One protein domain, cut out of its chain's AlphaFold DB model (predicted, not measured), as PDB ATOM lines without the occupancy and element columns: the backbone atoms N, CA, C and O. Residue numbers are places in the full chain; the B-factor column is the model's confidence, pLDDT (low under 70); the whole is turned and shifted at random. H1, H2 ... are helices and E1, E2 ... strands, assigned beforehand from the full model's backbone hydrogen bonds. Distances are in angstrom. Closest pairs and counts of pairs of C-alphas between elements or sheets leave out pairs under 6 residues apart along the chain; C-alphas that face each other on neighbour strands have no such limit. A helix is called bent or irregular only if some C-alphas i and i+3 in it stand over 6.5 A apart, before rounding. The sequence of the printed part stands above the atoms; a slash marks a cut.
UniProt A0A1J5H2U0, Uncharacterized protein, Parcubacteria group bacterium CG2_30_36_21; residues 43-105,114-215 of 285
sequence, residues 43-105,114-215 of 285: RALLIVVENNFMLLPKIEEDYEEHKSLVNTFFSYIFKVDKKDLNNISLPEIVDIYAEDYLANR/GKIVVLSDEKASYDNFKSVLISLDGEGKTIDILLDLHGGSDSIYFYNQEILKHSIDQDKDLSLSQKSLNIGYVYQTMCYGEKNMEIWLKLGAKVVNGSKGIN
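Overview. This is residues 43 to 105 and 114 to 215 of the 285 residues of an uncharacterized protein of Parcubacteria group bacterium CG2_30_36_21 (UniProt A0A1J5H2U0). A twisted sheet forms the body, with H4 and H7 packed on one face and the sheet curling round H7; at one end of the long axis sits a small helical head of H1 and H2, from which H3 reaches onto the opposite face of the sheet with its residues 95 to 104. The strands E1, E2, E3, E6 and E7 run side by side in parallel, while the bent end of E3 folds back into the small antiparallel strands E4 and E5, which makes the sheet mixed and branched. The printed part has 165 residues with seven named helices and seven named strands, in the order E1 H1 H2 H3 E2 H4 E3 E4 E5 H5 H6 E6 H7 E7, and its class is mixed, helices and strands. It is compact, with a radius of gyration of the C-alphas of 17.5 A, yet elongated in outline, spanning 56 by 33 by 24 A.

Along the chain. The sheet holds E1, residues 43 to 50, 22.8 A long, from C-alpha 43 at (164.000, 267.409, 157.912); E2, residues 114 to 120, 20.0 A; E3, residues 142 to 152, 27.5 A; E4, residues 155 to 158; E5, residues 161 to 164; E6, residues 183 to 188, 13.9 A; and E7, residues 207 to 211, 14.2 A, ending at C-alpha 211 at (188.812, 264.172, 153.878). H4 is residues 126 to 138, 18.3 A, and H7 residues 193 to 203, 15.6 A. H3 is residues 90 to 105, 20.5 A, with a kink of 36 degrees near residue 97. H3 and H7 are irregular: C-alphas 96 and 99 are 7.2 A apart, and C-alphas 195 and 198 are 7.3 A apart. H1, residues 57 to 78, was assigned as one helix by its hydrogen bonds but is bent, with C-alphas 65 and 68 8.6 A apart; its arms are H1a, residues 57 to 65, from C-alpha 57 at (202.859, 278.771, 163.903), and H1b, residues 68 to 78. H2 is residues 82 to 85, H5 residues 165 to 169 and H6 residues 172 to 175.

Arrangement. E1 has E2 on one side, with N 47 and O 117 2.8 A apart, and E3 on the other side, with N 46 and O 144 2.8 A apart. E3 bends by 72 degrees at residue 149; it is also parallel to E6, with N 147 and O 187 at 2.8 A, and forms a hairpin with E4, with N 152 and O 155 at 2.9 A. E3, E4 and E5 make a meander, each strand the antiparallel neighbour of the one before; in the hairpin of E4 and E5, N 163 and O 156 are 2.8 A apart. E6, H7 and E7 form a strand-helix-strand unit, two parallel neighbour strands with a helix between, with a right-handed crossover; N 186 and O 207 are 3.0 A apart. H4 lies over E1 and E3 at a height over the sheet of 8.2 A, along the strands, and its closest C-alphas to E3 are those of Leu 136 and Ile 143, 6.9 A. H7 is on the same face as H4, and its closest C-alphas to E7 are those of Gly 193 and Gly 210, 3.9 A. H5 only grazes the sheet with residues 165 to 168 and touches H7, the closest C-alphas being those of Asp 169 and Ile 199, 6.6 A. H6 is not on the sheet, and is close to H4 but not clearly touching it, with the C-alphas of Lys 130 and Leu 174 at 7.4 A. H3 lies on the opposite face, over E1 at a height of 8.7 A, with the C-alphas of Val 49 and Glu 99 6.1 A apart. H3 and H1b only just touch, with 3 pairs of C-alphas within 8 A, made by residues 97 to 101 of H3 alone, the closest being Phe 78 and Tyr 101 at 6.3 A. H1b touches H2, with the C-alphas of Ser 75 and Lys 82 at 5.1 A. H1a and H1b stand about perpendicular, at 75 degrees, and both are apart from H4 and H7. Every O i to N i+4 pair is within hydrogen-bond range in H1a, H1b, H4 and H5, against 10 of 12 in H3 and 4 of 7 in H7; H2 and H6 are too short for such a pair.

Size, cuts and confidence. The C-alphas farthest apart are those of Glu 65 and Gln 178, 56.2 A. Residues 106 to 113 are not printed, and C-alphas 105 and 114 are 16.9 A apart across this cut, which the link from H3 to E2 crosses. Of the links that are printed whole, those from E1 to H1 and from H6 to E6 are short and the others tight. The mean pLDDT of the printed part is 88.6; residues 52 to 59 and 175 to 179 are under 70.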
ATOM      1  N   ARG A  43     162.564 267.507 157.654       97.31
ATOM      2  CA  ARG A  43     164.000 267.409 157.912       97.31
ATOM      3  C   ARG A  43     164.437 268.404 158.977       97.31
ATOM      4  O   ARG A  43     163.886 269.504 159.086       97.31
ATOM      5  N   ALA A  44     165.449 268.013 159.732       98.31
ATOM      6  CA  ALA A  44     166.189 268.889 160.621       98.31
ATOM      7  C   ALA A  44     167.648 268.948 160.167       98.31
ATOM      8  O   ALA A  44     168.195 267.927 159.763       98.31
ATOM      9  N   LEU A  45     168.262 270.127 160.230       98.44
ATOM     10  CA  LEU A  45     169.700 270.293 160.047       98.44
ATOM     11  C   LEU A  45     170.341 270.555 161.411       98.44
ATOM     12  O   LEU A  45     170.014 271.551 162.058       98.44
ATOM     13  N   LEU A  46     171.242 269.671 161.824       98.62
ATOM     14  CA  LEU A  46     172.141 269.870 162.951       98.62
ATOM     15  C   LEU A  46     173.481 270.384 162.426       98.62
ATOM     16  O   LEU A  46     174.174 269.690 161.687       98.62
ATOM     17  N   ILE A  47     173.823 271.608 162.799       98.19
ATOM     18  CA  ILE A  47     175.086 272.258 162.471       98.19
ATOM     19  C   ILE A  47     175.924 272.269 163.742       98.19
ATOM     20  O   ILE A  47     175.464 272.777 164.764       98.19
ATOM     21  N   VAL A  48     177.136 271.735 163.672       97.25
ATOM     22  CA  VAL A  48     178.133 271.863 164.732       97.25
ATOM     23  C   VAL A  48     179.316 272.616 164.147       97.25
ATOM     24  O   VAL A  48     179.864 272.172 163.140       97.25
ATOM     25  N   VAL A  49     179.645 273.764 164.731       94.06
ATOM     26  CA  VAL A  49     180.801 274.581 164.358       94.06
ATOM     27  C   VAL A  49     181.668 274.700 165.595       94.06
ATOM     28  O   VAL A  49     181.204 275.199 166.607       94.06
ATOM     29  N   GLU A  50     182.879 274.182 165.523       90.06
ATOM     30  CA  GLU A  50     183.886 274.325 166.568       90.06
ATOM     31  C   GLU A  50     185.233 274.276 165.860       90.06
ATOM     32  O   GLU A  50     185.770 273.227 165.492       90.06
ATOM     33  N   ASN A  51     185.702 275.479 165.581       74.06
ATOM     34  CA  ASN A  51     186.922 275.788 164.888       74.06
ATOM     35  C   ASN A  51     187.785 276.628 165.834       74.06
ATOM     36  O   ASN A  51     188.228 277.722 165.479       74.06
ATOM     37  N   ASN A  52     188.116 276.083 167.005       64.75
ATOM     38  CA  ASN A  52     189.326 276.466 167.715       64.75
ATOM     39  C   ASN A  52     190.538 276.112 166.842       64.75
ATOM     40  O   ASN A  52     191.178 275.074 167.032       64.75
ATOM     41  N   PHE A  53     190.821 276.937 165.826       58.00
ATOM     42  CA  PHE A  53     191.884 276.675 164.868       58.00
ATOM     43  C   PHE A  53     193.196 276.512 165.639       58.00
ATOM     44  O   PHE A  53     193.801 277.484 166.093       58.00
ATOM     45  N   MET A  54     193.697 275.278 165.707       52.00
ATOM     46  CA  MET A  54     195.116 275.038 165.941       52.00
ATOM     47  C   MET A  54     195.868 275.528 164.704       52.00
ATOM     48  O   MET A  54     196.180 274.761 163.789       52.00
ATOM     49  N   LEU A  55     196.095 276.838 164.629       56.94
ATOM     50  CA  LEU A  55     196.871 277.431 163.556       56.94
ATOM     51  C   LEU A  55     198.311 276.955 163.688       56.94
ATOM     52  O   LEU A  55     198.919 276.983 164.756       56.94
ATOM     53  N   LEU A  56     198.868 276.491 162.572       55.53
ATOM     54  CA  LEU A  56     200.291 276.193 162.517       55.53
ATOM     55  C   LEU A  56     201.051 277.509 162.759       55.53
ATOM     56  O   LEU A  56     200.713 278.490 162.097       55.53
ATOM     57  N   PRO A  57     202.104 277.545 163.599       64.31
ATOM     58  CA  PRO A  57     202.859 278.771 163.903       64.31
ATOM     59  C   PRO A  57     203.294 279.560 162.663       64.31
ATOM     60  O   PRO A  57     203.311 280.784 162.647       64.31
ATOM     61  N   LYS A  58     203.565 278.845 161.569       67.75
ATOM     62  CA  LYS A  58     203.885 279.440 160.274       67.75
ATOM     63  C   LYS A  58     202.762 280.335 159.722       67.75
ATOM     64  O   LYS A  58     203.036 281.413 159.222       67.75
ATOM     65  N   ILE A  59     201.500 279.918 159.851       69.12
ATOM     66  CA  ILE A  59     200.339 280.706 159.405       69.12
ATOM     67  C   ILE A  59     200.247 282.019 160.191       69.12
ATOM     68  O   ILE A  59     199.877 283.041 159.620       69.12
ATOM     69  N   GLU A  60     200.610 282.012 161.476       74.50
ATOM     70  CA  GLU A  60     200.634 283.222 162.304       74.50
ATOM     71  C   GLU A  60     201.766 284.177 161.902       74.50
ATOM     72  O   GLU A  60     201.528 285.376 161.765       74.50
ATOM     73  N   GLU A  61     202.972 283.659 161.648       78.06
ATOM     74  CA  GLU A  61     204.097 284.461 161.141       78.06
ATOM     75  C   GLU A  61     203.735 285.151 159.817       78.06
ATOM     76  O   GLU A  61     203.904 286.363 159.657       78.06
ATOM     77  N   ASP A  62     203.169 284.384 158.886       75.69
ATOM     78  CA  ASP A  62     202.738 284.881 157.584       75.69
ATOM     79  C   ASP A  62     201.560 285.864 157.706       75.69
ATOM     80  O   ASP A  62     201.485 286.866 156.984       75.69
ATOM     81  N   TYR A  63     200.642 285.627 158.647       82.31
ATOM     82  CA  TYR A  63     199.592 286.582 158.978       82.31
ATOM     83  C   TYR A  63     200.175 287.913 159.445       82.31
ATOM     84  O   TYR A  63     199.755 288.949 158.933       82.31
ATOM     85  N   GLU A  64     201.147 287.914 160.356       85.00
ATOM     86  CA  GLU A  64     201.745 289.149 160.870       85.00
ATOM     87  C   GLU A  64     202.495 289.926 159.773       85.00
ATOM     88  O   GLU A  64     202.337 291.149 159.673       85.00
ATOM     89  N   GLU A  65     203.200 289.246 158.858       83.81
ATOM     90  CA  GLU A  65     203.836 289.896 157.696       83.81
ATOM     91  C   GLU A  65     202.805 290.594 156.782       83.81
ATOM     92  O   GLU A  65     203.071 291.640 156.172       83.81
ATOM     93  N   HIS A  66     201.584 290.059 156.718       82.06
ATOM     94  CA  HIS A  66     200.538 290.504 155.796       82.06
ATOM     95  C   HIS A  66     199.269 291.035 156.477       82.06
ATOM     96  O   HIS A  66     198.242 291.239 155.814       82.06
ATOM     97  N   LYS A  67     199.358 291.377 157.766       87.12
ATOM     98  CA  LYS A  67     198.228 291.663 158.665       87.12
ATOM     99  C   LYS A  67     197.242 292.673 158.113       87.12
ATOM    100  O   LYS A  67     196.040 292.447 158.087       87.12
ATOM    101  N   SER A  68     197.735 293.788 157.573       86.69
ATOM    102  CA  SER A  68     196.866 294.836 157.020       86.69
ATOM    103  C   SER A  68     196.021 294.350 155.836       86.69
ATOM    104  O   SER A  68     194.869 294.767 155.690       86.69
ATOM    105  N   LEU A  69     196.576 293.492 154.977       81.81
ATOM    106  CA  LEU A  69     195.864 292.950 153.823       81.81
ATOM    107  C   LEU A  69     194.860 291.885 154.267       81.81
ATOM    108  O   LEU A  69     193.692 291.974 153.888       81.81
ATOM    109  N   VAL A  70     195.286 290.959 155.130       79.69
ATOM    110  CA  VAL A  70     194.423 289.908 155.688       79.69
ATOM    111  C   VAL A  70     193.269 290.513 156.493       79.69
ATOM    112  O   VAL A  70     192.113 290.198 156.229       79.69
ATOM    113  N   ASN A  71     193.526 291.499 157.355       87.12
ATOM    114  CA  ASN A  71     192.478 292.197 158.107       87.12
ATOM    115  C   ASN A  71     191.515 292.975 157.203       87.12
ATOM    116  O   ASN A  71     190.353 293.145 157.547       87.12
ATOM    117  N   THR A  72     191.955 293.448 156.031       84.31
ATOM    118  CA  THR A  72     191.029 294.059 155.056       84.31
ATOM    119  C   THR A  72     190.069 293.014 154.494       84.31
ATOM    120  O   THR A  72     188.882 293.285 154.328       84.31
ATOM    121  N   PHE A  73     190.581 291.816 154.215       77.75
ATOM    122  CA  PHE A  73     189.788 290.696 153.731       77.75
ATOM    123  C   PHE A  73     188.813 290.186 154.803       77.75
ATOM    124  O   PHE A  73     187.622 290.081 154.527       77.75
ATOM    125  N   PHE A  74     189.274 289.973 156.037       81.56
ATOM    126  CA  PHE A  74     188.416 289.569 157.155       81.56
ATOM    127  C   PHE A  74     187.384 290.626 157.536       81.56
ATOM    128  O   PHE A  74     186.222 290.285 157.716       81.56
ATOM    129  N   SER A  75     187.755 291.909 157.560       84.94
ATOM    130  CA  SER A  75     186.804 293.009 157.774       84.94
ATOM    131  C   SER A  75     185.657 292.956 156.764       84.94
ATOM    132  O   SER A  75     184.493 293.116 157.128       84.94
ATOM    133  N   TYR A  76     185.970 292.661 155.500       80.31
ATOM    134  CA  TYR A  76     184.967 292.512 154.454       80.31
ATOM    135  C   TYR A  76     184.096 291.258 154.635       80.31
ATOM    136  O   TYR A  76     182.874 291.348 154.511       80.31
ATOM    137  N   ILE A  77     184.701 290.099 154.923       76.62
ATOM    138  CA  ILE A  77     183.980 288.824 155.082       76.62
ATOM    139  C   ILE A  77     183.088 288.853 156.320       76.62
ATOM    140  O   ILE A  77     181.878 288.665 156.206       76.62
ATOM    141  N   PHE A  78     183.673 289.130 157.484       79.69
ATOM    142  CA  PHE A  78     182.982 289.099 158.771       79.69
ATOM    143  C   PHE A  78     182.139 290.352 159.022       79.69
ATOM    144  O   PHE A  78     181.351 290.384 159.961       79.69
ATOM    145  N   LYS A  79     182.238 291.369 158.151       84.44
ATOM    146  CA  LYS A  79     181.536 292.660 158.266       84.44
ATOM    147  C   LYS A  79     181.849 293.391 159.576       84.44
ATOM    148  O   LYS A  79     180.966 293.990 160.186       84.44
ATOM    149  N   VAL A  80     183.116 293.366 159.970       87.12
ATOM    150  CA  VAL A  80     183.644 293.995 161.192       87.12
ATOM    151  C   VAL A  80     184.573 295.146 160.836       87.12
ATOM    152  O   VAL A  80     185.155 295.159 159.748       87.12
ATOM    153  N   ASP A  81     184.719 296.137 161.713       91.06
ATOM    154  CA  ASP A  81     185.634 297.246 161.447       91.06
ATOM    155  C   ASP A  81     187.079 296.727 161.469       91.06
ATOM    156  O   ASP A  81     187.515 296.044 162.396       91.06
ATOM    157  N   LYS A  82     187.858 297.070 160.439       91.62
ATOM    158  CA  LYS A  82     189.269 296.687 160.344       91.62
ATOM    159  C   LYS A  82     190.070 297.123 161.578       91.62
ATOM    160  O   LYS A  82     191.065 296.479 161.901       91.62
ATOM    161  N   LYS A  83     189.684 298.217 162.247       92.12
ATOM    162  CA  LYS A  83     190.368 298.684 163.465       92.12
ATOM    163  C   LYS A  83     190.253 297.681 164.618       92.12
ATOM    164  O   LYS A  83     191.215 297.547 165.368       92.12
ATOM    165  N   ASP A  84     189.137 296.960 164.703       91.25
ATOM    166  CA  ASP A  84     188.868 295.989 165.765       91.25
ATOM    167  C   ASP A  84     189.731 294.731 165.557       91.25
ATOM    168  O   ASP A  84     190.214 294.141 166.516       91.25
ATOM    169  N   LEU A  85     190.047 294.402 164.298       90.81
ATOM    170  CA  LEU A  85     190.936 293.295 163.920       90.81
ATOM    171  C   LEU A  85     192.431 293.579 164.127       90.81
ATOM    172  O   LEU A  85     193.244 292.661 164.131       90.81
ATOM    173  N   ASN A  86     192.847 294.845 164.226       88.94
ATOM    174  CA  ASN A  86     194.276 295.171 164.321       88.94
ATOM    175  C   ASN A  86     194.873 294.873 165.702       88.94
ATOM    176  O   ASN A  86     196.095 294.773 165.807       88.94
ATOM    177  N   ASN A  87     194.027 294.750 166.728       88.88
ATOM    178  CA  ASN A  87     194.438 294.636 168.129       88.88
ATOM    179  C   ASN A  87     194.307 293.218 168.696       88.88
ATOM    180  O   ASN A  87     194.525 293.031 169.887       88.88
ATOM    181  N   ILE A  88     193.948 292.251 167.857       89.75
ATOM    182  CA  ILE A  88     193.775 290.850 168.229       89.75
ATOM    183  C   ILE A  88     194.605 289.965 167.293       89.75
ATOM    184  O   ILE A  88     195.005 290.383 166.199       89.75
ATOM    185  N   SER A  89     194.939 288.774 167.770       86.12
ATOM    186  CA  SER A  89     195.691 287.750 167.049       86.12
ATOM    187  C   SER A  89     194.815 287.029 166.018       86.12
ATOM    188  O   SER A  89     193.588 287.110 166.054       86.12
ATOM    189  N   LEU A  90     195.437 286.315 165.074       79.38
ATOM    190  CA  LEU A  90     194.693 285.512 164.103       79.38
ATOM    191  C   LEU A  90     193.798 284.442 164.767       79.38
ATOM    192  O   LEU A  90     192.637 284.371 164.360       79.38
ATOM    193  N   PRO A  91     194.259 283.671 165.779       78.62
ATOM    194  CA  PRO A  91     193.380 282.780 166.538       78.62
ATOM    195  C   PRO A  91     192.155 283.500 167.113       78.62
ATOM    196  O   PRO A  91     191.039 283.047 166.908       78.62
ATOM    197  N   GLU A  92     192.341 284.666 167.740       83.44
ATOM    198  CA  GLU A  92     191.231 285.446 168.314       83.44
ATOM    199  C   GLU A  92     190.262 285.971 167.246       83.44
ATOM    200  O   GLU A  92     189.060 286.003 167.470       83.44
ATOM    201  N   ILE A  93     190.742 286.381 166.064       81.56
ATOM    202  CA  ILE A  93     189.847 286.785 164.961       81.56
ATOM    203  C   ILE A  93     188.944 285.623 164.558       81.56
ATOM    204  O   ILE A  93     187.770 285.813 164.244       81.56
ATOM    205  N   VAL A  94     189.527 284.438 164.492       77.44
ATOM    206  CA  VAL A  94     188.840 283.236 164.057       77.44
ATOM    207  C   VAL A  94     187.827 282.786 165.107       77.44
ATOM    208  O   VAL A  94     186.665 282.609 164.757       77.44
ATOM    209  N   ASP A  95     188.239 282.718 166.368       78.19
ATOM    210  CA  ASP A  95     187.387 282.402 167.519       78.19
ATOM    211  C   ASP A  95     186.206 283.385 167.626       78.19
ATOM    212  O   ASP A  95     185.044 283.001 167.556       78.19
ATOM    213  N   ILE A  96     186.485 284.694 167.639       81.12
ATOM    214  CA  ILE A  96     185.453 285.721 167.854       81.12
ATOM    215  C   ILE A  96     184.505 285.861 166.654       81.12
ATOM    216  O   ILE A  96     183.332 286.193 166.830       81.12
ATOM    217  N   TYR A  97     185.002 285.704 165.420       81.69
ATOM    218  CA  TYR A  97     184.230 286.083 164.232       81.69
ATOM    219  C   TYR A  97     183.947 284.954 163.253       81.69
ATOM    220  O   TYR A  97     182.921 285.020 162.575       81.69
ATOM    221  N   ALA A  98     184.825 283.962 163.101       80.19
ATOM    222  CA  ALA A  98     184.661 282.970 162.043       80.19
ATOM    223  C   ALA A  98     183.548 281.974 162.367       80.19
ATOM    224  O   ALA A  98     182.734 281.703 161.483       80.19
ATOM    225  N   GLU A  99     183.465 281.478 163.601       82.69
ATOM    226  CA  GLU A  99     182.451 280.489 163.989       82.69
ATOM    227  C   GLU A  99     181.035 281.041 163.848       82.69
ATOM    228  O   GLU A  99     180.219 280.510 163.087       82.69
ATOM    229  N   ASP A 100     180.779 282.178 164.493       84.88
ATOM    230  CA  ASP A 100     179.502 282.883 164.446       84.88
ATOM    231  C   ASP A 100     179.126 283.271 163.012       84.88
ATOM    232  O   ASP A 100     177.968 283.159 162.582       84.88
ATOM    233  N   TYR A 101     180.109 283.712 162.225       84.56
ATOM    234  CA  TYR A 101     179.905 283.996 160.814       84.56
ATOM    235  C   TYR A 101     179.480 282.736 160.051       84.56
ATOM    236  O   TYR A 101     178.447 282.764 159.373       84.56
ATOM    237  N   LEU A 102     180.223 281.633 160.163       86.56
ATOM    238  CA  LEU A 102     179.952 280.380 159.455       86.56
ATOM    239  C   LEU A 102     178.595 279.796 159.857       86.56
ATOM    240  O   LEU A 102     177.764 279.528 158.985       86.56
ATOM    241  N   ALA A 103     178.308 279.722 161.155       91.00
ATOM    242  CA  ALA A 103     177.022 279.304 161.700       91.00
ATOM    243  C   ALA A 103     175.850 280.094 161.089       91.00
ATOM    244  O   ALA A 103     174.877 279.518 160.581       91.00
ATOM    245  N   ASN A 104     175.956 281.426 161.062       90.62
ATOM    246  CA  ASN A 104     174.933 282.288 160.474       90.62
ATOM    247  C   ASN A 104     174.819 282.106 158.955       90.62
ATOM    248  O   ASN A 104     173.712 282.127 158.406       90.62
ATOM    249  N   ARG A 105     175.935 281.915 158.243       89.88
ATOM    250  CA  ARG A 105     175.935 281.640 156.796       89.88
ATOM    251  C   ARG A 105     175.236 280.322 156.490       89.88
ATOM    252  O   ARG A 105     174.320 280.315 155.665       89.88
ATOM    253  N   GLY A 114     162.886 272.468 157.933       95.81
ATOM    254  CA  GLY A 114     161.821 272.581 158.933       95.81
ATOM    255  C   GLY A 114     162.327 272.898 160.339       95.81
ATOM    256  O   GLY A 114     161.601 273.484 161.141       95.81
ATOM    257  N   LYS A 115     163.565 272.502 160.646       97.81
ATOM    258  CA  LYS A 115     164.252 272.818 161.899       97.81
ATOM    259  C   LYS A 115     165.749 272.943 161.640       97.81
ATOM    260  O   LYS A 115     166.319 272.123 160.928       97.81
ATOM    261  N   ILE A 116     166.378 273.958 162.221       98.12
ATOM    262  CA  ILE A 116     167.831 274.144 162.186       98.12
ATOM    263  C   ILE A 116     168.291 274.293 163.631       98.12
ATOM    264  O   ILE A 116     167.805 275.180 164.335       98.12
ATOM    265  N   VAL A 117     169.202 273.429 164.064       98.44
ATOM    266  CA  VAL A 117     169.863 273.512 165.367       98.44
ATOM    267  C   VAL A 117     171.337 273.781 165.115       98.44
ATOM    268  O   VAL A 117     171.950 273.108 164.293       98.44
ATOM    269  N   VAL A 118     171.880 274.789 165.787       97.75
ATOM    270  CA  VAL A 118     173.285 275.186 165.680       97.75
ATOM    271  C   VAL A 118     173.913 275.031 167.054       97.75
ATOM    272  O   VAL A 118     173.378 275.559 168.033       97.75
ATOM    273  N   LEU A 119     175.026 274.314 167.102       96.88
ATOM    274  CA  LEU A 119     175.897 274.176 168.255       96.88
ATOM    275  C   LEU A 119     177.239 274.825 167.891       96.88
ATOM    276  O   LEU A 119     177.892 274.358 166.962       96.88
ATOM    277  N   SER A 120     177.595 275.905 168.580       93.56
ATOM    278  CA  SER A 120     178.891 276.592 168.481       93.56
ATOM    279  C   SER A 120     179.481 276.805 169.867       93.56
ATOM    280  O   SER A 120     178.725 276.749 170.850       93.56
ATOM    281  N   ASP A 121     180.789 277.038 169.946       89.06
ATOM    282  CA  ASP A 121     181.490 277.320 171.199       89.06
ATOM    283  C   ASP A 121     181.177 276.250 172.273       89.06
ATOM    284  O   ASP A 121     181.006 275.064 171.990       89.06
ATOM    285  N   GLU A 122     180.940 276.672 173.518       92.69
ATOM    286  CA  GLU A 122     180.499 275.828 174.635       92.69
ATOM    287  C   GLU A 122     179.296 274.916 174.322       92.69
ATOM    288  O   GLU A 122     179.108 273.871 174.957       92.69
ATOM    289  N   LYS A 123     178.448 275.282 173.348       95.81
ATOM    290  CA  LYS A 123     177.310 274.446 172.944       95.81
ATOM    291  C   LYS A 123     177.727 273.305 172.029       95.81
ATOM    292  O   LYS A 123     177.015 272.300 172.019       95.81
ATOM    293  N   ALA A 124     178.844 273.414 171.315       95.44
ATOM    294  CA  ALA A 124     179.441 272.367 170.488       95.44
ATOM    295  C   ALA A 124     180.133 271.271 171.322       95.44
ATOM    296  O   ALA A 124     181.176 270.741 170.946       95.44
ATOM    297  N   SER A 125     179.537 270.889 172.454       96.00
ATOM    298  CA  SER A 125     179.951 269.740 173.257       96.00
ATOM    299  C   SER A 125     179.330 268.442 172.733       96.00
ATOM    300  O   SER A 125     178.234 268.435 172.159       96.00
ATOM    301  N   TYR A 126     180.005 267.316 172.972       95.06
ATOM    302  CA  TYR A 126     179.501 266.001 172.555       95.06
ATOM    303  C   TYR A 126     178.151 265.650 173.207       95.06
ATOM    304  O   TYR A 126     177.271 265.097 172.547       95.06
ATOM    305  N   ASP A 127     177.939 266.026 174.471       95.12
ATOM    306  CA  ASP A 127     176.680 265.755 175.178       95.12
ATOM    307  C   ASP A 127     175.504 266.532 174.576       95.12
ATOM    308  O   ASP A 127     174.422 265.972 174.380       95.12
ATOM    309  N   ASN A 128     175.717 267.801 174.210       97.38
ATOM    310  CA  ASN A 128     174.703 268.594 173.518       97.38
ATOM    311  C   ASN A 128     174.422 268.034 172.124       97.38
ATOM    312  O   ASN A 128     173.258 267.894 171.746       97.38
ATOM    313  N   PHE A 129     175.466 267.666 171.378       96.88
ATOM    314  CA  PHE A 129     175.331 267.015 170.076       96.88
ATOM    315  C   PHE A 129     174.462 265.755 170.169       96.88
ATOM    316  O   PHE A 129     173.464 265.630 169.456       96.88
ATOM    317  N   LYS A 130     174.782 264.863 171.111       94.94
ATOM    318  CA  LYS A 130     174.038 263.627 171.364       94.94
ATOM    319  C   LYS A 130     172.591 263.891 171.777       94.94
ATOM    320  O   LYS A 130     171.672 263.297 171.214       94.94
ATOM    321  N   SER A 131     172.376 264.805 172.721       95.94
ATOM    322  CA  SER A 131     171.039 265.177 173.193       95.94
ATOM    323  C   SER A 131     170.158 265.698 172.053       95.94
ATOM    324  O   SER A 131     169.004 265.283 171.913       95.94
ATOM    325  N   VAL A 132     170.714 266.546 171.182       97.62
ATOM    326  CA  VAL A 132     169.999 267.070 170.015       97.62
ATOM    327  C   VAL A 132     169.682 265.962 169.016       97.62
ATOM    328  O   VAL A 132     168.551 265.913 168.535       97.62
ATOM    329  N   LEU A 133     170.620 265.055 168.720       95.81
ATOM    330  CA  LEU A 133     170.358 263.923 167.825       95.81
ATOM    331  C   LEU A 133     169.175 263.076 168.305       95.81
ATOM    332  O   LEU A 133     168.245 262.837 167.536       95.81
ATOM    333  N   ILE A 134     169.181 262.686 169.580       94.25
ATOM    334  CA  ILE A 134     168.118 261.870 170.182       94.25
ATOM    335  C   ILE A 134     166.779 262.621 170.160       94.25
ATOM    336  O   ILE A 134     165.752 262.047 169.802       94.25
ATOM    337  N   SER A 135     166.778 263.919 170.487       96.00
ATOM    338  CA  SER A 135     165.565 264.745 170.439       96.00
ATOM    339  C   SER A 135     164.984 264.831 169.027       96.00
ATOM    340  O   SER A 135     163.775 264.698 168.849       96.00
ATOM    341  N   LEU A 136     165.822 265.060 168.012       96.94
ATOM    342  CA  LEU A 136     165.370 265.191 166.627       96.94
ATOM    343  C   LEU A 136     164.841 263.867 166.060       96.94
ATOM    344  O   LEU A 136     163.859 263.881 165.311       96.94
ATOM    345  N   ASP A 137     165.451 262.739 166.429       94.56
ATOM    346  CA  ASP A 137     164.971 261.410 166.038       94.56
ATOM    347  C   ASP A 137     163.628 261.092 166.713       94.56
ATOM    348  O   ASP A 137     162.683 260.671 166.043       94.56
ATOM    349  N   GLY A 138     163.482 261.426 168.003       93.94
ATOM    350  CA  GLY A 138     162.218 261.319 168.743       93.94
ATOM    351  C   GLY A 138     161.083 262.189 168.179       93.94
ATOM    352  O   GLY A 138     159.912 261.826 168.279       93.94
ATOM    353  N   GLU A 139     161.412 263.305 167.519       96.00
ATOM    354  CA  GLU A 139     160.469 264.140 166.755       96.00
ATOM    355  C   GLU A 139     160.104 263.548 165.376       96.00
ATOM    356  O   GLU A 139     159.308 264.136 164.637       96.00
ATOM    357  N   GLY A 140     160.687 262.407 164.993       95.25
ATOM    358  CA  GLY A 140     160.458 261.741 163.711       95.25
ATOM    359  C   GLY A 140     161.071 262.469 162.510       95.25
ATOM    360  O   GLY A 140     160.615 262.277 161.378       95.25
ATOM    361  N   LYS A 141     162.070 263.336 162.725       96.50
ATOM    362  CA  LYS A 141     162.741 264.076 161.645       96.50
ATOM    363  C   LYS A 141     163.727 263.184 160.894       96.50
ATOM    364  O   LYS A 141     164.312 262.271 161.465       96.50
ATOM    365  N   THR A 142     163.961 263.480 159.614       97.31
ATOM    366  CA  THR A 142     165.222 263.072 158.970       97.31
ATOM    367  C   THR A 142     166.297 264.083 159.337       97.31
ATOM    368  O   THR A 142     166.130 265.277 159.077       97.31
ATOM    369  N   ILE A 143     167.375 263.615 159.953       98.25
ATOM    370  CA  ILE A 143     168.442 264.455 160.492       98.25
ATOM    371  C   ILE A 143     169.559 264.560 159.461       98.25
ATOM    372  O   ILE A 143     170.176 263.567 159.101       98.25
ATOM    373  N   ASP A 144     169.832 265.767 159.002       98.56
ATOM    374  CA  ASP A 144     171.034 266.089 158.250       98.56
ATOM    375  C   ASP A 144     172.047 266.729 159.192       98.56
ATOM    376  O   ASP A 144     171.672 267.546 160.033       98.56
ATOM    377  N   ILE A 145     173.316 266.356 159.070       98.62
ATOM    378  CA  ILE A 145     174.373 266.794 159.980       98.62
ATOM    379  C   ILE A 145     175.462 267.492 159.170       98.62
ATOM    380  O   ILE A 145     175.961 266.939 158.191       98.62
ATOM    381  N   LEU A 146     175.846 268.694 159.589       98.44
ATOM    382  CA  LEU A 146     177.016 269.413 159.096       98.44
ATOM    383  C   LEU A 146     177.977 269.601 160.268       98.44
ATOM    384  O   LEU A 146     177.651 270.294 161.228       98.44
ATOM    385  N   LEU A 147     179.140 268.961 160.176       97.38
ATOM    386  CA  LEU A 147     180.219 269.029 161.152       97.38
ATOM    387  C   LEU A 147     181.351 269.868 160.575       97.38
ATOM    388  O   LEU A 147     182.077 269.407 159.687       97.38
ATOM    389  N   ASP A 148     181.473 271.084 161.093       94.62
ATOM    390  CA  ASP A 148     182.636 271.933 160.905       94.62
ATOM    391  C   ASP A 148     183.497 271.897 162.169       94.62
ATOM    392  O   ASP A 148     183.343 272.721 163.064       94.62
ATOM    393  N   LEU A 149     184.285 270.825 162.276       93.31
ATOM    394  CA  LEU A 149     185.015 270.417 163.476       93.31
ATOM    395  C   LEU A 149     186.464 270.070 163.127       93.31
ATOM    396  O   LEU A 149     186.771 269.677 161.996       93.31
ATOM    397  N   HIS A 150     187.334 270.059 164.134       91.38
ATOM    398  CA  HIS A 150     188.609 269.350 164.051       91.38
ATOM    399  C   HIS A 150     188.441 267.829 164.218       91.38
ATOM    400  O   HIS A 150     187.478 267.319 164.794       91.38
ATOM    401  N   GLY A 151     189.405 267.078 163.685       91.75
ATOM    402  CA  GLY A 151     189.409 265.621 163.757       91.75
ATOM    403  C   GLY A 151     190.810 265.039 163.661       91.75
ATOM    404  O   GLY A 151     191.711 265.616 163.049       91.75
ATOM    405  N   GLY A 152     190.978 263.880 164.283       91.12
ATOM    406  CA  GLY A 152     192.170 263.053 164.206       91.12
ATOM    407  C   GLY A 152     191.904 261.789 163.395       91.12
ATOM    408  O   GLY A 152     190.805 261.545 162.899       91.12
ATOM    409  N   SER A 153     192.915 260.931 163.277       92.19
ATOM    410  CA  SER A 153     192.750 259.669 162.550       92.19
ATOM    411  C   SER A 153     191.794 258.672 163.206       92.19
ATOM    412  O   SER A 153     191.407 257.716 162.540       92.19
ATOM    413  N   ASP A 154     191.481 258.858 164.488       92.94
ATOM    414  CA  ASP A 154     190.582 257.991 165.257       92.94
ATOM    415  C   ASP A 154     189.679 258.798 166.205       92.94
ATOM    416  O   ASP A 154     189.195 258.282 167.213       92.94
ATOM    417  N   SER A 155     189.488 260.092 165.929       93.38
ATOM    418  CA  SER A 155     188.844 260.993 166.881       93.38
ATOM    419  C   SER A 155     188.185 262.220 166.258       93.38
ATOM    420  O   SER A 155     188.521 262.638 165.147       93.38
ATOM    421  N   ILE A 156     187.230 262.786 166.995       94.44
ATOM    422  CA  ILE A 156     186.453 263.985 166.662       94.44
ATOM    423  C   ILE A 156     186.560 264.968 167.826       94.44
ATOM    424  O   ILE A 156     186.432 264.568 168.981       94.44
ATOM    425  N   TYR A 157     186.813 266.237 167.527       93.62
ATOM    426  CA  TYR A 157     187.163 267.242 168.525       93.62
ATOM    427  C   TYR A 157     185.936 268.130 168.722       93.62
ATOM    428  O   TYR A 157     185.573 268.897 167.835       93.62
ATOM    429  N   PHE A 158     185.269 267.965 169.860       94.50
ATOM    430  CA  PHE A 158     184.203 268.848 170.327       94.50
ATOM    431  C   PHE A 158     184.799 269.878 171.291       94.50
ATOM    432  O   PHE A 158     185.880 269.648 171.833       94.50
ATOM    433  N   TYR A 159     184.066 270.957 171.572       91.19
ATOM    434  CA  TYR A 159     184.538 272.079 172.395       91.19
ATOM    435  C   TYR A 159     185.234 271.633 173.693       91.19
ATOM    436  O   TYR A 159     186.304 272.116 174.055       91.19
ATOM    437  N   ASN A 160     184.631 270.675 174.403       87.31
ATOM    438  CA  ASN A 160     185.094 270.252 175.721       87.31
ATOM    439  C   ASN A 160     185.955 268.981 175.728       87.31
ATOM    440  O   ASN A 160     186.487 268.641 176.786       87.31
ATOM    441  N   GLN A 161     186.039 268.237 174.620       91.69
ATOM    442  CA  GLN A 161     186.718 266.940 174.604       91.69
ATOM    443  C   GLN A 161     187.007 266.401 173.200       91.69
ATOM    444  O   GLN A 161     186.234 266.572 172.256       91.69
ATOM    445  N   GLU A 162     188.089 265.630 173.112       93.81
ATOM    446  CA  GLU A 162     188.343 264.703 172.015       93.81
ATOM    447  C   GLU A 162     187.562 263.405 172.257       93.81
ATOM    448  O   GLU A 162     187.716 262.746 173.285       93.81
ATOM    449  N   ILE A 163     186.728 263.021 171.294       94.00
ATOM    450  CA  ILE A 163     185.958 261.782 171.323       94.00
ATOM    451  C   ILE A 163     186.601 260.771 170.385       94.00
ATOM    452  O   ILE A 163     186.686 261.000 169.179       94.00
ATOM    453  N   LEU A 164     187.002 259.623 170.926       93.88
ATOM    454  CA  LEU A 164     187.529 258.516 170.134       93.88
ATOM    455  C   LEU A 164     186.395 257.808 169.381       93.88
ATOM    456  O   LEU A 164     185.298 257.623 169.914       93.88
ATOM    457  N   LYS A 165     186.664 257.343 168.155       87.44
ATOM    458  CA  LYS A 165     185.680 256.648 167.304       87.44
ATOM    459  C   LYS A 165     185.000 255.494 168.043       87.44
ATOM    460  O   LYS A 165     183.781 255.357 168.001       87.44
ATOM    461  N   HIS A 166     185.773 254.675 168.753       86.50
ATOM    462  CA  HIS A 166     185.225 253.532 169.484       86.50
ATOM    463  C   HIS A 166     184.292 253.941 170.635       86.50
ATOM    464  O   HIS A 166     183.425 253.158 171.008       86.50
ATOM    465  N   SER A 167     184.442 255.147 171.193       88.56
ATOM    466  CA  SER A 167     183.573 255.646 172.262       88.56
ATOM    467  C   SER A 167     182.179 255.985 171.743       88.56
ATOM    468  O   SER A 167     181.201 255.692 172.421       88.56
ATOM    469  N   ILE A 168     182.076 256.527 170.526       85.62
ATOM    470  CA  ILE A 168     180.784 256.776 169.866       85.62
ATOM    471  C   ILE A 168     180.109 255.440 169.510       85.62
ATOM    472  O   ILE A 168     178.906 255.295 169.693       85.62
ATOM    473  N   ASP A 169     180.880 254.441 169.056       80.06
ATOM    474  CA  ASP A 169     180.362 253.113 168.664       80.06
ATOM    475  C   ASP A 169     179.803 252.345 169.875       80.06
ATOM    476  O   ASP A 169     178.883 251.539 169.756       80.06
ATOM    477  N   GLN A 170     180.349 252.622 171.061       85.00
ATOM    478  CA  GLN A 170     179.947 252.027 172.334       85.00
ATOM    479  C   GLN A 170     178.974 252.904 173.135       85.00
ATOM    480  O   GLN A 170     178.569 252.505 174.233       85.00
ATOM    481  N   ASP A 171     178.602 254.085 172.630       85.38
ATOM    482  CA  ASP A 171     177.721 254.997 173.351       85.38
ATOM    483  C   ASP A 171     176.334 254.363 173.474       85.38
ATOM    484  O   ASP A 171     175.626 254.111 172.491       85.38
ATOM    485  N   LYS A 172     175.950 254.062 174.716       82.38
ATOM    486  CA  LYS A 172     174.683 253.401 175.007       82.38
ATOM    487  C   LYS A 172     173.507 254.264 174.596       82.38
ATOM    488  O   LYS A 172     172.563 253.726 174.055       82.38
ATOM    489  N   ASP A 173     173.553 255.577 174.754       82.75
ATOM    490  CA  ASP A 173     172.384 256.403 174.441       82.75
ATOM    491  C   ASP A 173     172.137 256.480 172.927       82.75
ATOM    492  O   ASP A 173     170.990 256.573 172.493       82.75
ATOM    493  N   LEU A 174     173.202 256.367 172.124       81.88
ATOM    494  CA  LEU A 174     173.117 256.268 170.664       81.88
ATOM    495  C   LEU A 174     172.798 254.846 170.174       81.88
ATOM    496  O   LEU A 174     172.240 254.692 169.091       81.88
ATOM    497  N   SER A 175     173.132 253.810 170.953       69.00
ATOM    498  CA  SER A 175     172.870 252.398 170.613       69.00
ATOM    499  C   SER A 175     171.598 251.813 171.245       69.00
ATOM    500  O   SER A 175     171.135 250.753 170.828       69.00
ATOM    501  N   LEU A 176     171.000 252.490 172.233       53.44
ATOM    502  CA  LEU A 176     169.772 252.085 172.932       53.44
ATOM    503  C   LEU A 176     168.509 252.344 172.107       53.44
ATOM    504  O   LEU A 176     167.441 251.822 172.445       53.44
ATOM    505  N   SER A 177     168.601 253.086 171.002       51.78
ATOM    506  CA  SER A 177     167.550 253.052 170.000       51.78
ATOM    507  C   SER A 177     167.581 251.662 169.353       51.78
ATOM    508  O   SER A 177     168.466 251.328 168.574       51.78
ATOM    509  N   GLN A 178     166.580 250.816 169.628       51.47
ATOM    510  CA  GLN A 178     166.399 249.510 168.954       51.47
ATOM    511  C   GLN A 178     166.278 249.620 167.412       51.47
ATOM    512  O   GLN A 178     166.124 248.620 166.712       51.47
ATOM    513  N   LYS A 179     166.328 250.846 166.888       69.12
ATOM    514  CA  LYS A 179     166.294 251.255 165.495       69.12
ATOM    515  C   LYS A 179     167.459 252.225 165.262       69.12
ATOM    516  O   LYS A 179     167.713 253.077 166.107       69.12
ATOM    517  N   SER A 180     168.138 252.120 164.125       85.00
ATOM    518  CA  SER A 180     169.120 253.124 163.690       85.00
ATOM    519  C   SER A 180     168.477 254.516 163.608       85.00
ATOM    520  O   SER A 180     167.314 254.615 163.199       85.00
ATOM    521  N   LEU A 181     169.228 255.573 163.928       92.56
ATOM    522  CA  LEU A 181     168.750 256.954 163.801       92.56
ATOM    523  C   LEU A 181     168.382 257.255 162.342       92.56
ATOM    524  O   LEU A 181     168.990 256.735 161.404       92.56
ATOM    525  N   ASN A 182     167.393 258.120 162.122       95.38
ATOM    526  CA  ASN A 182     166.988 258.534 160.776       95.38
ATOM    527  C   ASN A 182     167.902 259.645 160.225       95.38
ATOM    528  O   ASN A 182     167.464 260.779 160.014       95.38
ATOM    529  N   ILE A 183     169.178 259.330 159.991       97.31
ATOM    530  CA  ILE A 183     170.162 260.295 159.488       97.31
ATOM    531  C   ILE A 183     170.167 260.287 157.950       97.31
ATOM    532  O   ILE A 183     170.381 259.267 157.299       97.31
ATOM    533  N   GLY A 184     169.935 261.449 157.344       97.56
ATOM    534  CA  GLY A 184     170.016 261.646 155.903       97.56
ATOM    535  C   GLY A 184     171.463 261.676 155.432       97.56
ATOM    536  O   GLY A 184     171.932 260.723 154.811       97.56
ATOM    537  N   TYR A 185     172.174 262.757 155.744       98.38
ATOM    538  CA  TYR A 185     173.606 262.859 155.474       98.38
ATOM    539  C   TYR A 185     174.424 263.317 156.677       98.38
ATOM    540  O   TYR A 185     173.914 264.005 157.560       98.38
ATOM    541  N   VAL A 186     175.723 263.005 156.642       98.44
ATOM    542  CA  VAL A 186     176.742 263.635 157.491       98.44
ATOM    543  C   VAL A 186     177.818 264.279 156.624       98.44
ATOM    544  O   VAL A 186     178.612 263.586 155.987       98.44
ATOM    545  N   TYR A 187     177.844 265.611 156.611       98.44
ATOM    546  CA  TYR A 187     178.875 266.394 155.953       98.44
ATOM    547  C   TYR A 187     179.992 266.721 156.942       98.44
ATOM    548  O   TYR A 187     179.713 267.304 157.985       98.44
ATOM    549  N   GLN A 188     181.236 266.359 156.632       96.69
ATOM    550  CA  GLN A 188     182.386 266.533 157.526       96.69
ATOM    551  C   GLN A 188     183.468 267.400 156.868       96.69
ATOM    552  O   GLN A 188     183.873 267.117 155.735       96.69
ATOM    553  N   THR A 189     183.981 268.396 157.596       94.25
ATOM    554  CA  THR A 189     185.201 269.151 157.236       94.25
ATOM    555  C   THR A 189     186.449 268.668 157.977       94.25
ATOM    556  O   THR A 189     187.559 269.073 157.643       94.25
ATOM    557  N   MET A 190     186.286 267.767 158.940       93.94
ATOM    558  CA  MET A 190     187.359 267.267 159.798       93.94
ATOM    559  C   MET A 190     188.527 266.652 159.026       93.94
ATOM    560  O   MET A 190     188.325 265.873 158.088       93.94
ATOM    561  N   CYS A 191     189.745 266.910 159.507       94.25
ATOM    562  CA  CYS A 191     190.938 266.172 159.108       94.25
ATOM    563  C   CYS A 191     190.747 264.668 159.345       94.25
ATOM    564  O   CYS A 191     190.199 264.244 160.359       94.25
ATOM    565  N   TYR A 192     191.224 263.858 158.399       96.00
ATOM    566  CA  TYR A 192     191.077 262.404 158.375       96.00
ATOM    567  C   TYR A 192     189.624 261.917 158.477       96.00
ATOM    568  O   TYR A 192     189.389 260.772 158.874       96.00
ATOM    569  N   GLY A 193     188.648 262.742 158.078       96.06
ATOM    570  CA  GLY A 193     187.228 262.407 158.176       96.06
ATOM    571  C   GLY A 193     186.849 261.091 157.482       96.06
ATOM    572  O   GLY A 193     185.878 260.453 157.892       96.06
ATOM    573  N   GLU A 194     187.620 260.634 156.480       97.00
ATOM    574  CA  GLU A 194     187.417 259.324 155.841       97.00
ATOM    575  C   GLU A 194     187.414 258.165 156.858       97.00
ATOM    576  O   GLU A 194     186.649 257.211 156.721       97.00
ATOM    577  N   LYS A 195     188.219 258.258 157.922       95.94
ATOM    578  CA  LYS A 195     188.391 257.182 158.912       95.94
ATOM    579  C   LYS A 195     187.194 257.060 159.860       95.94
ATOM    580  O   LYS A 195     186.939 255.985 160.417       95.94
ATOM    581  N   ASN A 196     186.414 258.136 159.960       92.31
ATOM    582  CA  ASN A 196     185.236 258.247 160.812       92.31
ATOM    583  C   ASN A 196     183.929 257.918 160.068       92.31
ATOM    584  O   ASN A 196     182.896 257.753 160.698       92.31
ATOM    585  N   MET A 197     183.928 257.756 158.741       95.50
ATOM    586  CA  MET A 197     182.683 257.580 157.966       95.50
ATOM    587  C   MET A 197     181.848 256.359 158.372       95.50
ATOM    588  O   MET A 197     180.623 256.430 158.418       95.50
ATOM    589  N   GLU A 198     182.506 255.241 158.678       94.06
ATOM    590  CA  GLU A 198     181.833 253.989 159.039       94.06
ATOM    591  C   GLU A 198     180.914 254.154 160.256       94.06
ATOM    592  O   GLU A 198     179.851 253.537 160.312       94.06
ATOM    593  N   ILE A 199     181.294 255.009 161.212       92.94
ATOM    594  CA  ILE A 199     180.503 255.191 162.425       92.94
ATOM    595  C   ILE A 199     179.169 255.867 162.140       92.94
ATOM    596  O   ILE A 199     178.133 255.442 162.641       92.94
ATOM    597  N   TRP A 200     179.169 256.842 161.236       95.31
ATOM    598  CA  TRP A 200     177.964 257.543 160.827       95.31
ATOM    599  C   TRP A 200     177.004 256.611 160.096       95.31
ATOM    600  O   TRP A 200     175.802 256.649 160.346       95.31
ATOM    601  N   LEU A 201     177.532 255.723 159.250       95.19
ATOM    602  CA  LEU A 201     176.726 254.711 158.566       95.19
ATOM    603  C   LEU A 201     176.093 253.725 159.558       95.19
ATOM    604  O   LEU A 201     174.910 253.424 159.432       95.19
ATOM    605  N   LYS A 202     176.842 253.264 160.573       92.19
ATOM    606  CA  LYS A 202     176.305 252.399 161.642       92.19
ATOM    607  C   LYS A 202     175.208 253.088 162.451       92.19
ATOM    608  O   LYS A 202     174.213 252.452 162.783       92.19
ATOM    609  N   LEU A 203     175.364 254.387 162.714       92.25
ATOM    610  CA  LEU A 203     174.358 255.200 163.401       92.25
ATOM    611  C   LEU A 203     173.101 255.454 162.554       92.25
ATOM    612  O   LEU A 203     172.079 255.853 163.105       92.25
ATOM    613  N   GLY A 204     173.139 255.181 161.245       94.50
ATOM    614  CA  GLY A 204     171.982 255.258 160.352       94.50
ATOM    615  C   GLY A 204     172.075 256.320 159.260       94.50
ATOM    616  O   GLY A 204     171.075 256.580 158.593       94.50
ATOM    617  N   ALA A 205     173.244 256.936 159.049       96.88
ATOM    618  CA  ALA A 205     173.447 257.857 157.934       96.88
ATOM    619  C   ALA A 205     173.317 257.131 156.594       96.88
ATOM    620  O   ALA A 205     173.943 256.094 156.374       96.88
ATOM    621  N   LYS A 206     172.560 257.711 155.659       97.81
ATOM    622  CA  LYS A 206     172.474 257.176 154.291       97.81
ATOM    623  C   LYS A 206     173.713 257.486 153.469       97.81
ATOM    624  O   LYS A 206     174.103 256.688 152.619       97.81
ATOM    625  N   VAL A 207     174.316 258.650 153.705       98.38
ATOM    626  CA  VAL A 207     175.551 259.095 153.053       98.38
ATOM    627  C   VAL A 207     176.418 259.923 153.985       98.38
ATOM    628  O   VAL A 207     175.935 260.611 154.883       98.38
ATOM    629  N   VAL A 208     177.720 259.887 153.735       98.44
ATOM    630  CA  VAL A 208     178.715 260.637 154.497       98.44
ATOM    631  C   VAL A 208     179.914 260.975 153.611       98.44
ATOM    632  O   VAL A 208     180.228 260.229 152.678       98.44
ATOM    633  N   ASN A 209     180.569 262.113 153.867       98.31
ATOM    634  CA  ASN A 209     181.885 262.416 153.289       98.31
ATOM    635  C   ASN A 209     182.955 262.532 154.377       98.31
ATOM    636  O   ASN A 209     182.627 262.722 155.541       98.31
ATOM    637  N   GLY A 210     184.222 262.511 153.984       97.31
ATOM    638  CA  GLY A 210     185.331 262.914 154.844       97.31
ATOM    639  C   GLY A 210     186.606 263.146 154.042       97.31
ATOM    640  O   GLY A 210     186.745 262.606 152.945       97.31
ATOM    641  N   SER A 211     187.527 263.964 154.550       96.94
ATOM    642  CA  SER A 211     188.812 264.172 153.878       96.94
ATOM    643  C   SER A 211     189.712 262.942 154.015       96.94
ATOM    644  O   SER A 211     189.673 262.223 155.019       96.94
ATOM    645  N   LYS A 212     190.562 262.723 153.010       96.50
ATOM    646  CA  LYS A 212     191.551 261.636 152.994       96.50
ATOM    647  C   LYS A 212     192.638 261.787 154.072       96.50
ATOM    648  O   LYS A 212     193.172 260.817 154.599       96.50
ATOM    649  N   GLY A 213     192.998 263.023 154.394       95.12
ATOM    650  CA  GLY A 213     194.034 263.390 155.352       95.12
ATOM    651  C   GLY A 213     193.731 264.743 155.980       95.12
ATOM    652  O   GLY A 213     192.573 265.047 156.261       95.12
ATOM    653  N   ILE A 214     194.755 265.570 156.183       91.38
ATOM    654  CA  ILE A 214     194.569 266.946 156.661       91.38
ATOM    655  C   ILE A 214     193.667 267.700 155.678       91.38
ATOM    656  O   ILE A 214     193.970 267.755 154.486       91.38
ATOM    657  N   ASN A 215     192.556 268.254 156.166       91.06
ATOM    658  CA  ASN A 215     191.674 269.068 155.344       91.06
ATOM    659  C   ASN A 215     192.067 270.545 155.446       91.06
ATOM    660  O   ASN A 215     192.122 271.101 156.536       91.06
TER     661      ASN A 215